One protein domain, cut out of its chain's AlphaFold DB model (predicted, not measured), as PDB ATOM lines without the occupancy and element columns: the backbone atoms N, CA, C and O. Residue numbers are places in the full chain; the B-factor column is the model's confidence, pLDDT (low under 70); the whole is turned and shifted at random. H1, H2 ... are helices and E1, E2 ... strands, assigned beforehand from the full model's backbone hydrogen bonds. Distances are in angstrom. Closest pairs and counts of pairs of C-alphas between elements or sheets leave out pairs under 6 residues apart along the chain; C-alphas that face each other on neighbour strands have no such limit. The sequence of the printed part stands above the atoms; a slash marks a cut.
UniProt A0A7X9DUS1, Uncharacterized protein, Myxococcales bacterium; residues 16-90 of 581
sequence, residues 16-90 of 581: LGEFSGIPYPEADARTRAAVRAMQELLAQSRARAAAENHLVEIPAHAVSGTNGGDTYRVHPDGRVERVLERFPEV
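Overview. This is residues 16 to 90 of the 581 residues of an uncharacterized protein of Myxococcales bacterium (UniProt A0A7X9DUS1). One long helix, H1, lies with its residues 38 to 50 over one face of a small three-strand sheet and runs along the strands, while its earlier part reaches well past the sheet. The short helix H2 sits between the first two strands along the chain and packs on H1, and residues 84 to 90 lead away from H1 after the last strand. The printed part has 75 residues, with two named helices and three named strands in the order H1, E1, H2, E2, E3, a mixed class. The sheet runs E1, E2, E3, all antiparallel. The whole is loose, with a radius of gyration of the C-alphas of 14.6 A, and flat, spanning 45 by 34 by 12 A.

Along the chain. Start at Leu 16 and go on to C-alpha 24 at (-41.232, 10.107, 30.338); there H1 begins, residues 24 to 52, and it runs 41.5 A to C-alpha 52 at (-51.922, 13.812, -9.637). Next find E1, residues 56 to 59, 10.3 A long, and then H2, residues 61 to 64, 4.8 A long. Go on to E2, residues 71 to 74, 9.7 A long, and to E3, residues 80 to 83, 9.8 A long, which ends at C-alpha 83 at (-45.470, -1.395, 3.208).

Arrangement. Look first at H1, which is on the sheet at a height over the sheet of 10.2 A; with the sheet it forms two layers, a helix on one face of a sheet. H1 lies over E1 and E2, and on the local plane its line and that of E2 stand at 22 degrees, along the strands. The closest C-alphas of H1 and E1 are those of Ala 49 and Val 56, 5.6 A apart. With residues 31 to 38 alone H1 touches H2, closest at the C-alphas of Val 35 and Val 63, 6.3 A. H2 only grazes the sheet, with its residues 61 to 64. In the sheet, E1 and E2 are antiparallel at 155 degrees, with N 58 and O 72 within hydrogen-bond range at 2.9 A. E2 and E3 form a hairpin, antiparallel at 151 degrees, with N 73 and O 81 at 2.8 A. In H1 every O i to N i+4 pair is within hydrogen-bond range; H2 is too short for such a pair, and its one O i to N i+3 pair is not within range.

Size, cuts and confidence. The two C-alphas farthest apart, those of Gly 21 and Asn 53, are 44.7 A apart. Residues 20 to 26, of which 24 to 26 belong to H1, stand free. The printed part has no cut and no long link. The mean pLDDT of the printed part is 82.9; look for values under 70 at residues 16 to 21 and 64 to 69.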
ATOM      1  N   LEU A  16     -35.500   5.435  16.913       51.72
ATOM      2  CA  LEU A  16     -35.863   4.119  17.448       51.72
ATOM      3  C   LEU A  16     -35.083   3.716  18.717       51.72
ATOM      4  O   LEU A  16     -35.582   2.884  19.476       51.72
ATOM      5  N   GLY A  17     -33.922   4.335  18.990       51.59
ATOM      6  CA  GLY A  17     -33.088   4.138  20.191       51.59
ATOM      7  C   GLY A  17     -33.036   5.334  21.164       51.59
ATOM      8  O   GLY A  17     -32.619   5.188  22.317       51.59
ATOM      9  N   GLU A  18     -33.525   6.501  20.734       59.06
ATOM     10  CA  GLU A  18     -33.493   7.809  21.415       59.06
ATOM     11  C   GLU A  18     -34.194   7.835  22.776       59.06
ATOM     12  O   GLU A  18     -33.915   8.697  23.605       59.06
ATOM     13  N   PHE A  19     -35.124   6.910  23.017       57.72
ATOM     14  CA  PHE A  19     -35.912   6.884  24.251       57.72
ATOM     15  C   PHE A  19     -35.222   6.155  25.407       57.72
ATOM     16  O   PHE A  19     -35.812   6.019  26.481       57.72
ATOM     17  N   SER A  20     -33.999   5.654  25.213       65.56
ATOM     18  CA  SER A  20     -33.228   5.079  26.314       65.56
ATOM     19  C   SER A  20     -32.672   6.199  27.201       65.56
ATOM     20  O   SER A  20     -31.780   6.949  26.820       65.56
ATOM     21  N   GLY A  21     -33.223   6.338  28.408       65.06
ATOM     22  CA  GLY A  21     -32.712   7.274  29.405       65.06
ATOM     23  C   GLY A  21     -33.201   8.716  29.342       65.06
ATOM     24  O   GLY A  21     -32.621   9.549  30.051       65.06
ATOM     25  N   ILE A  22     -34.232   9.011  28.543       71.38
ATOM     26  CA  ILE A  22     -34.931  10.300  28.605       71.38
ATOM     27  C   ILE A  22     -36.137  10.215  29.551       71.38
ATOM     28  O   ILE A  22     -36.772   9.161  29.634       71.38
ATOM     29  N   PRO A  23     -36.493  11.294  30.268       72.75
ATOM     30  CA  PRO A  23     -37.673  11.303  31.122       72.75
ATOM     31  C   PRO A  23     -38.963  11.059  30.332       72.75
ATOM     32  O   PRO A  23     -39.128  11.533  29.209       72.75
ATOM     33  N   TYR A  24     -39.933  10.387  30.958       73.88
ATOM     34  CA  TYR A  24     -41.232  10.107  30.338       73.88
ATOM     35  C   TYR A  24     -41.937  11.350  29.741       73.88
ATOM     36  O   TYR A  24     -42.453  11.233  28.630       73.88
ATOM     37  N   PRO A  25     -41.944  12.544  30.382       78.31
ATOM     38  CA  PRO A  25     -42.540  13.741  29.778       78.31
ATOM     39  C   PRO A  25     -41.900  14.148  28.445       78.31
ATOM     40  O   PRO A  25     -42.599  14.590  27.536       78.31
ATOM     41  N   GLU A  26     -40.585  13.974  28.312       81.25
ATOM     42  CA  GLU A  26     -39.864  14.265  27.073       81.25
ATOM     43  C   GLU A  26     -40.203  13.233  25.988       81.25
ATOM     44  O   GLU A  26     -40.508  13.604  24.852       81.25
ATOM     45  N   ALA A  27     -40.232  11.945  26.350       77.31
ATOM     46  CA  ALA A  27     -40.631  10.868  25.445       77.31
ATOM     47  C   ALA A  27     -42.069  11.031  24.925       77.31
ATOM     48  O   ALA A  27     -42.323  10.862  23.727       77.31
ATOM     49  N   ASP A  28     -43.000  11.410  25.808       78.12
ATOM     50  CA  ASP A  28     -44.385  11.714  25.444       78.12
ATOM     51  C   ASP A  28     -44.422  12.893  24.464       78.12
ATOM     52  O   ASP A  28     -45.003  12.763  23.389       78.12
ATOM     53  N   ALA A  29     -43.736  14.002  24.770       82.69
ATOM     54  CA  ALA A  29     -43.697  15.191  23.917       82.69
ATOM     55  C   ALA A  29     -43.158  14.905  22.504       82.69
ATOM     56  O   ALA A  29     -43.784  15.327  21.524       82.69
ATOM     57  N   ARG A  30     -42.049  14.154  22.387       81.62
ATOM     58  CA  ARG A  30     -41.479  13.732  21.092       81.62
ATOM     59  C   ARG A  30     -42.463  12.871  20.299       81.62
ATOM     60  O   ARG A  30     -42.725  13.168  19.135       81.62
ATOM     61  N   THR A  31     -43.078  11.876  20.943       79.25
ATOM     62  CA  THR A  31     -44.103  11.021  20.316       79.25
ATOM     63  C   THR A  31     -45.283  11.852  19.800       79.25
ATOM     64  O   THR A  31     -45.719  11.668  18.664       79.25
ATOM     65  N   ARG A  32     -45.762  12.839  20.579       83.44
ATOM     66  CA  ARG A  32     -46.853  13.729  20.137       83.44
ATOM     67  C   ARG A  32     -46.483  14.542  18.907       83.44
ATOM     68  O   ARG A  32     -47.324  14.738  18.034       83.44
ATOM     69  N   ALA A  33     -45.262  15.067  18.872       86.12
ATOM     70  CA  ALA A  33     -44.783  15.854  17.745       86.12
ATOM     71  C   ALA A  33     -44.695  14.998  16.474       86.12
ATOM     72  O   ALA A  33     -45.206  15.421  15.439       86.12
ATOM     73  N   ALA A  34     -44.146  13.783  16.572       83.88
ATOM     74  CA  ALA A  34     -44.042  12.851  15.449       83.88
ATOM     75  C   ALA A  34     -45.418  12.458  14.885       83.88
ATOM     76  O   ALA A  34     -45.618  12.470  13.672       83.88
ATOM     77  N   VAL A  35     -46.394  12.175  15.755       85.81
ATOM     78  CA  VAL A  35     -47.759  11.841  15.319       85.81
ATOM     79  C   VAL A  35     -48.445  13.024  14.634       85.81
ATOM     80  O   VAL A  35     -49.027  12.829  13.570       85.81
ATOM     81  N   ARG A  36     -48.338  14.246  15.175       88.62
ATOM     82  CA  ARG A  36     -48.892  15.445  14.514       88.62
ATOM     83  C   ARG A  36     -48.271  15.680  13.138       88.62
ATOM     84  O   ARG A  36     -49.000  15.867  12.171       88.62
ATOM     85  N   ALA A  37     -46.944  15.588  13.039       89.44
ATOM     86  CA  ALA A  37     -46.243  15.727  11.765       89.44
ATOM     87  C   ALA A  37     -46.695  14.666  10.745       89.44
ATOM     88  O   ALA A  37     -46.896  14.982   9.574       89.44
ATOM     89  N   MET A  38     -46.926  13.421  11.181       89.81
ATOM     90  CA  MET A  38     -47.462  12.383  10.296       89.81
ATOM     91  C   MET A  38     -48.896  12.680   9.844       89.81
ATOM     92  O   MET A  38     -49.222  12.450   8.682       89.81
ATOM     93  N   GLN A  39     -49.762  13.180  10.731       91.25
ATOM     94  CA  GLN A  39     -51.136  13.550  10.367       91.25
ATOM     95  C   GLN A  39     -51.151  14.613   9.262       91.25
ATOM     96  O   GLN A  39     -51.887  14.476   8.283       91.25
ATOM     97  N   GLU A  40     -50.303  15.634   9.388       93.69
ATOM     98  CA  GLU A  40     -50.138  16.684   8.380       93.69
ATOM     99  C   GLU A  40     -49.598  16.118   7.059       93.69
ATOM    100  O   GLU A  40     -50.158  16.388   5.993       93.69
ATOM    101  N   LEU A  41     -48.563  15.276   7.125       93.81
ATOM    102  CA  LEU A  41     -47.962  14.650   5.949       93.81
ATOM    103  C   LEU A  41     -48.950  13.735   5.208       93.81
ATOM    104  O   LEU A  41     -49.006  13.761   3.977       93.81
ATOM    105  N   LEU A  42     -49.762  12.960   5.932       93.94
ATOM    106  CA  LEU A  42     -50.817  12.121   5.354       93.94
ATOM    107  C   LEU A  42     -51.891  12.963   4.661       93.94
ATOM    108  O   LEU A  42     -52.305  12.625   3.553       93.94
ATOM    109  N   ALA A  43     -52.324  14.071   5.269       94.88
ATOM    110  CA  ALA A  43     -53.306  14.968   4.661       94.88
ATOM    111  C   ALA A  43     -52.786  15.577   3.346       94.88
ATOM    112  O   ALA A  43     -53.483  15.541   2.329       94.88
ATOM    113  N   GLN A  44     -51.541  16.062   3.342       96.69
ATOM    114  CA  GLN A  44     -50.887  16.592   2.141       96.69
ATOM    115  C   GLN A  44     -50.730  15.516   1.060       96.69
ATOM    116  O   GLN A  44     -51.035  15.750  -0.108       96.69
ATOM    117  N   SER A  45     -50.309  14.313   1.455       96.00
ATOM    118  CA  SER A  45     -50.082  13.200   0.529       96.00
ATOM    119  C   SER A  45     -51.374  12.690  -0.099       96.00
ATOM    120  O   SER A  45     -51.369  12.355  -1.278       96.00
ATOM    121  N   ARG A  46     -52.496  12.694   0.632       96.62
ATOM    122  CA  ARG A  46     -53.824  12.375   0.079       96.62
ATOM    123  C   ARG A  46     -54.266  13.391  -0.965       96.62
ATOM    124  O   ARG A  46     -54.689  12.998  -2.047       96.62
ATOM    125  N   ALA A  47     -54.132  14.685  -0.663       96.69
ATOM    126  CA  ALA A  47     -54.465  15.743  -1.617       96.69
ATOM    127  C   ALA A  47     -53.622  15.621  -2.895       96.69
ATOM    128  O   ALA A  47     -54.147  15.722  -4.003       96.69
ATOM    129  N   ARG A  48     -52.328  15.330  -2.736       96.88
ATOM    130  CA  ARG A  48     -51.396  15.115  -3.841       96.88
ATOM    131  C   ARG A  48     -51.734  13.872  -4.671       96.88
ATOM    132  O   ARG A  48     -51.821  13.972  -5.890       96.88
ATOM    133  N   ALA A  49     -51.960  12.726  -4.026       96.44
ATOM    134  CA  ALA A  49     -52.303  11.468  -4.691       96.44
ATOM    135  C   ALA A  49     -53.591  11.595  -5.518       96.44
ATOM    136  O   ALA A  49     -53.645  11.116  -6.650       96.44
ATOM    137  N   ALA A  50     -54.598  12.295  -4.984       96.56
ATOM    138  CA  ALA A  50     -55.844  12.581  -5.688       96.56
ATOM    139  C   ALA A  50     -55.643  13.545  -6.872       96.56
ATOM    140  O   ALA A  50     -56.139  13.283  -7.964       96.56
ATOM    141  N   ALA A  51     -54.900  14.643  -6.681       96.62
ATOM    142  CA  ALA A  51     -54.688  15.659  -7.718       96.62
ATOM    143  C   ALA A  51     -53.867  15.140  -8.909       96.62
ATOM    144  O   ALA A  51     -54.161  15.450 -10.061       96.62
ATOM    145  N   GLU A  52     -52.837  14.348  -8.629       95.62
ATOM    146  CA  GLU A  52     -51.922  13.812  -9.637       95.62
ATOM    147  C   GLU A  52     -52.331  12.386 -10.093       95.62
ATOM    148  O   GLU A  52     -51.653  11.800 -10.931       95.62
ATOM    149  N   ASN A  53     -53.413  11.811  -9.541       94.94
ATOM    150  CA  ASN A  53     -53.933  10.459  -9.816       94.94
ATOM    151  C   ASN A  53     -52.856   9.349  -9.815       94.94
ATOM    152  O   ASN A  53     -52.820   8.482 -10.691       94.94
ATOM    153  N   HIS A  54     -51.956   9.383  -8.832       95.19
ATOM    154  CA  HIS A  54     -50.865   8.417  -8.675       95.19
ATOM    155  C   HIS A  54     -50.639   8.075  -7.198       95.19
ATOM    156  O   HIS A  54     -51.137   8.749  -6.297       95.19
ATOM    157  N   LEU A  55     -49.874   7.007  -6.957       95.94
ATOM    158  CA  LEU A  55     -49.471   6.597  -5.616       95.94
ATOM    159  C   LEU A  55     -48.401   7.533  -5.056       95.94
ATOM    160  O   LEU A  55     -47.372   7.743  -5.697       95.94
ATOM    161  N   VAL A  56     -48.605   8.010  -3.829       95.75
ATOM    162  CA  VAL A  56     -47.605   8.787  -3.087       95.75
ATOM    163  C   VAL A  56     -47.038   7.929  -1.959       95.75
ATOM    164  O   VAL A  56     -47.781   7.450  -1.103       95.75
ATOM    165  N   GLU A  57     -45.720   7.733  -1.949       94.31
ATOM    166  CA  GLU A  57     -45.011   7.029  -0.876       94.31
ATOM    167  C   GLU A  57     -44.479   8.025   0.158       94.31
ATOM    168  O   GLU A  57     -43.820   9.004  -0.200       94.31
ATOM    169  N   ILE A  58     -44.738   7.770   1.443       91.31
ATOM    170  CA  ILE A  58     -44.171   8.548   2.548       91.31
ATOM    171  C   ILE A  58     -43.480   7.648   3.577       91.31
ATOM    172  O   ILE A  58     -44.011   6.592   3.934       91.31
ATOM    173  N   PRO A  59     -42.310   8.058   4.096       86.44
ATOM    174  CA  PRO A  59     -41.619   7.309   5.133       86.44
ATOM    175  C   PRO A  59     -42.426   7.358   6.433       86.44
ATOM    176  O   PRO A  59     -42.767   8.431   6.924       86.44
ATOM    177  N   ALA A  60     -42.701   6.193   7.011       79.31
ATOM    178  CA  ALA A  60     -43.512   6.055   8.214       79.31
ATOM    179  C   ALA A  60     -42.705   5.675   9.461       79.31
ATOM    180  O   ALA A  60     -43.258   5.719  10.552       79.31
ATOM    181  N   HIS A  61     -41.422   5.330   9.338       73.31
ATOM    182  CA  HIS A  61     -40.588   4.768  10.415       73.31
ATOM    183  C   HIS A  61     -40.658   5.499  11.775       73.31
ATOM    184  O   HIS A  61     -40.602   4.858  12.820       73.31
ATOM    185  N   ALA A  62     -40.835   6.826  11.786       70.44
ATOM    186  CA  ALA A  62     -40.906   7.623  13.016       70.44
ATOM    187  C   ALA A  62     -42.176   7.381  13.860       70.44
ATOM    188  O   ALA A  62     -42.195   7.671  15.054       70.44
ATOM    189  N   VAL A  63     -43.241   6.861  13.248       70.56
ATOM    190  CA  VAL A  63     -44.541   6.578  13.893       70.56
ATOM    191  C   VAL A  63     -45.060   5.179  13.570       70.56
ATOM    192  O   VAL A  63     -46.065   4.735  14.127       70.56
ATOM    193  N   SER A  64     -44.375   4.466  12.673       59.69
ATOM    194  CA  SER A  64     -44.759   3.144  12.211       59.69
ATOM    195  C   SER A  64     -44.818   2.211  13.394       59.69
ATOM    196  O   SER A  64     -45.697   1.357  13.415       59.69
ATOM    197  N   GLY A  65     -43.908   2.377  14.365       58.16
ATOM    198  CA  GLY A  65     -43.671   1.494  15.498       58.16
ATOM    199  C   GLY A  65     -43.632   0.022  15.101       58.16
ATOM    200  O   GLY A  65     -44.086  -0.789  15.905       58.16
ATOM    201  N   THR A  66     -43.241  -0.264  13.851       52.72
ATOM    202  CA  THR A  66     -42.657  -1.501  13.317       52.72
ATOM    203  C   THR A  66     -41.650  -1.070  12.273       52.72
ATOM    204  O   THR A  66     -41.991  -0.300  11.393       52.72
ATOM    205  N   ASN A  67     -40.441  -1.565  12.391       53.34
ATOM    206  CA  ASN A  67     -39.330  -1.468  11.470       53.34
ATOM    207  C   ASN A  67     -38.863  -0.069  11.012       53.34
ATOM    208  O   ASN A  67     -39.624   0.882  10.844       53.34
ATOM    209  N   GLY A  68     -37.541   0.068  10.865       55.97
ATOM    210  CA  GLY A  68     -36.882   1.336  10.538       55.97
ATOM    211  C   GLY A  68     -37.132   1.831   9.113       55.97
ATOM    212  O   GLY A  68     -36.847   2.990   8.831       55.97
ATOM    213  N   GLY A  69     -37.684   0.990   8.236       67.12
ATOM    214  CA  GLY A  69     -37.956   1.291   6.829       67.12
ATOM    215  C   GLY A  69     -39.433   1.285   6.422       67.12
ATOM    216  O   GLY A  69     -39.726   1.260   5.229       67.12
ATOM    217  N   ASP A  70     -40.371   1.284   7.370       78.00
ATOM    218  CA  ASP A  70     -41.798   1.269   7.036       78.00
ATOM    219  C   ASP A  70     -42.216   2.481   6.196       78.00
ATOM    220  O   ASP A  70     -41.817   3.619   6.466       78.00
ATOM    221  N   THR A  71     -43.057   2.229   5.195       86.06
ATOM    222  CA  THR A  71     -43.538   3.232   4.237       86.06
ATOM    223  C   THR A  71     -45.057   3.159   4.133       86.06
ATOM    224  O   THR A  71     -45.637   2.073   4.106       86.06
ATOM    225  N   TYR A  72     -45.723   4.307   4.066       90.00
ATOM    226  CA  TYR A  72     -47.140   4.379   3.719       90.00
ATOM    227  C   TYR A  72     -47.292   4.722   2.238       90.00
ATOM    228  O   TYR A  72     -46.680   5.667   1.746       90.00
ATOM    229  N   ARG A  73     -48.122   3.951   1.537       93.38
ATOM    230  CA  ARG A  73     -48.574   4.181   0.165       93.38
ATOM    231  C   ARG A  73     -49.963   4.789   0.201       93.38
ATOM    232  O   ARG A  73     -50.922   4.126   0.592       93.38
ATOM    233  N   VAL A  74     -50.068   6.046  -0.204       94.94
ATOM    234  CA  VAL A  74     -51.336   6.766  -0.292       94.94
ATOM    235  C   VAL A  74     -51.874   6.638  -1.713       94.94
ATOM    236  O   VAL A  74     -51.233   7.075  -2.669       94.94
ATOM    237  N   HIS A  75     -53.031   5.997  -1.842       95.69
ATOM    238  CA  HIS A  75     -53.736   5.766  -3.102       95.69
ATOM    239  C   HIS A  75     -54.542   7.012  -3.525       95.69
ATOM    240  O   HIS A  75     -54.916   7.811  -2.661       95.69
ATOM    241  N   PRO A  76     -54.849   7.191  -4.828       94.94
ATOM    242  CA  PRO A  76     -55.653   8.325  -5.312       94.94
ATOM    243  C   PRO A  76     -57.059   8.416  -4.704       94.94
ATOM    244  O   PRO A  76     -57.623   9.502  -4.611       94.94
ATOM    245  N   ASP A  77     -57.615   7.286  -4.259       94.00
ATOM    246  CA  ASP A  77     -58.899   7.194  -3.549       94.00
ATOM    247  C   ASP A  77     -58.806   7.609  -2.062       94.00
ATOM    248  O   ASP A  77     -59.803   7.585  -1.341       94.00
ATOM    249  N   GLY A  78     -57.612   7.989  -1.593       88.50
ATOM    250  CA  GLY A  78     -57.330   8.381  -0.216       88.50
ATOM    251  C   GLY A  78     -57.002   7.218   0.727       88.50
ATOM    252  O   GLY A  78     -56.639   7.477   1.881       88.50
ATOM    253  N   ARG A  79     -57.082   5.961   0.263       91.06
ATOM    254  CA  ARG A  79     -56.719   4.776   1.049       91.06
ATOM    255  C   ARG A  79     -55.223   4.769   1.334       91.06
ATOM    256  O   ARG A  79     -54.406   5.029   0.453       91.06
ATOM    257  N   VAL A  80     -54.858   4.407   2.559       89.75
ATOM    258  CA  VAL A  80     -53.459   4.253   2.960       89.75
ATOM    259  C   VAL A  80     -53.143   2.777   3.130       89.75
ATOM    260  O   VAL A  80     -53.751   2.077   3.936       89.75
ATOM    261  N   GLU A  81     -52.182   2.303   2.354       87.81
ATOM    262  CA  GLU A  81     -51.602   0.974   2.471       87.81
ATOM    263  C   GLU A  81     -50.249   1.075   3.166       87.81
ATOM    264  O   GLU A  81     -49.469   1.994   2.925       87.81
ATOM    265  N   ARG A  82     -49.946   0.113   4.028       83.69
ATOM    266  CA  ARG A  82     -48.673   0.058   4.732       83.69
ATOM    267  C   ARG A  82     -47.750  -0.972   4.090       83.69
ATOM    268  O   ARG A  82     -48.108  -2.140   3.977       83.69
ATOM    269  N   VAL A  83     -46.544  -0.546   3.730       85.38
ATOM    270  CA  VAL A  83     -45.470  -1.395   3.208       85.38
ATOM    271  C   VAL A  83     -44.442  -1.617   4.309       85.38
ATOM    272  O   VAL A  83     -43.886  -0.663   4.855       85.38
ATOM    273  N   LEU A  84     -44.221  -2.887   4.634       80.62
ATOM    274  CA  LEU A  84     -43.419  -3.321   5.776       80.62
ATOM    275  C   LEU A  84     -41.992  -3.630   5.333       80.62
ATOM    276  O   LEU A  84     -41.794  -4.373   4.367       80.62
ATOM    277  N   GLU A  85     -41.000  -3.111   6.057       80.44
ATOM    278  CA  GLU A  85     -39.609  -3.527   5.845       80.44
ATOM    279  C   GLU A  85     -39.454  -4.994   6.269       80.44
ATOM    280  O   GLU A  85     -39.854  -5.388   7.368       80.44
ATOM    281  N   ARG A  86     -38.867  -5.812   5.394       86.19
ATOM    282  CA  ARG A  86     -38.531  -7.210   5.680       86.19
ATOM    283  C   ARG A  86     -37.027  -7.363   5.845       86.19
ATOM    284  O   ARG A  86     -36.250  -6.684   5.181       86.19
ATOM    285  N   PHE A  87     -36.629  -8.338   6.653       88.56
ATOM    286  CA  PHE A  87     -35.240  -8.736   6.872       88.56
ATOM    287  C   PHE A  87     -35.040 -10.182   6.395       88.56
ATOM    288  O   PHE A  87     -34.836 -11.079   7.218       88.56
ATOM    289  N   PRO A  88     -35.107 -10.445   5.073       89.19
ATOM    290  CA  PRO A  88     -35.031 -11.802   4.529       89.19
ATOM    291  C   PRO A  88     -33.706 -12.489   4.872       89.19
ATOM    292  O   PRO A  88     -33.669 -13.700   5.079       89.19
ATOM    293  N   GLU A  89     -32.624 -11.717   4.993       88.38
ATOM    294  CA  GLU A  89     -31.329 -12.221   5.441       88.38
ATOM    295  C   GLU A  89     -31.375 -12.722   6.877       88.38
ATOM    296  O   GLU A  89     -30.898 -13.825   7.151       88.38
ATOM    297  N   VAL A  90     -32.000 -11.964   7.783       89.38
ATOM    298  CA  VAL A  90     -32.182 -12.420   9.161       89.38
ATOM    299  C   VAL A  90     -33.063 -13.652   9.184       89.38
ATOM    300  O   VAL A  90     -32.675 -14.646   9.786       89.38
TER     301      VAL A  90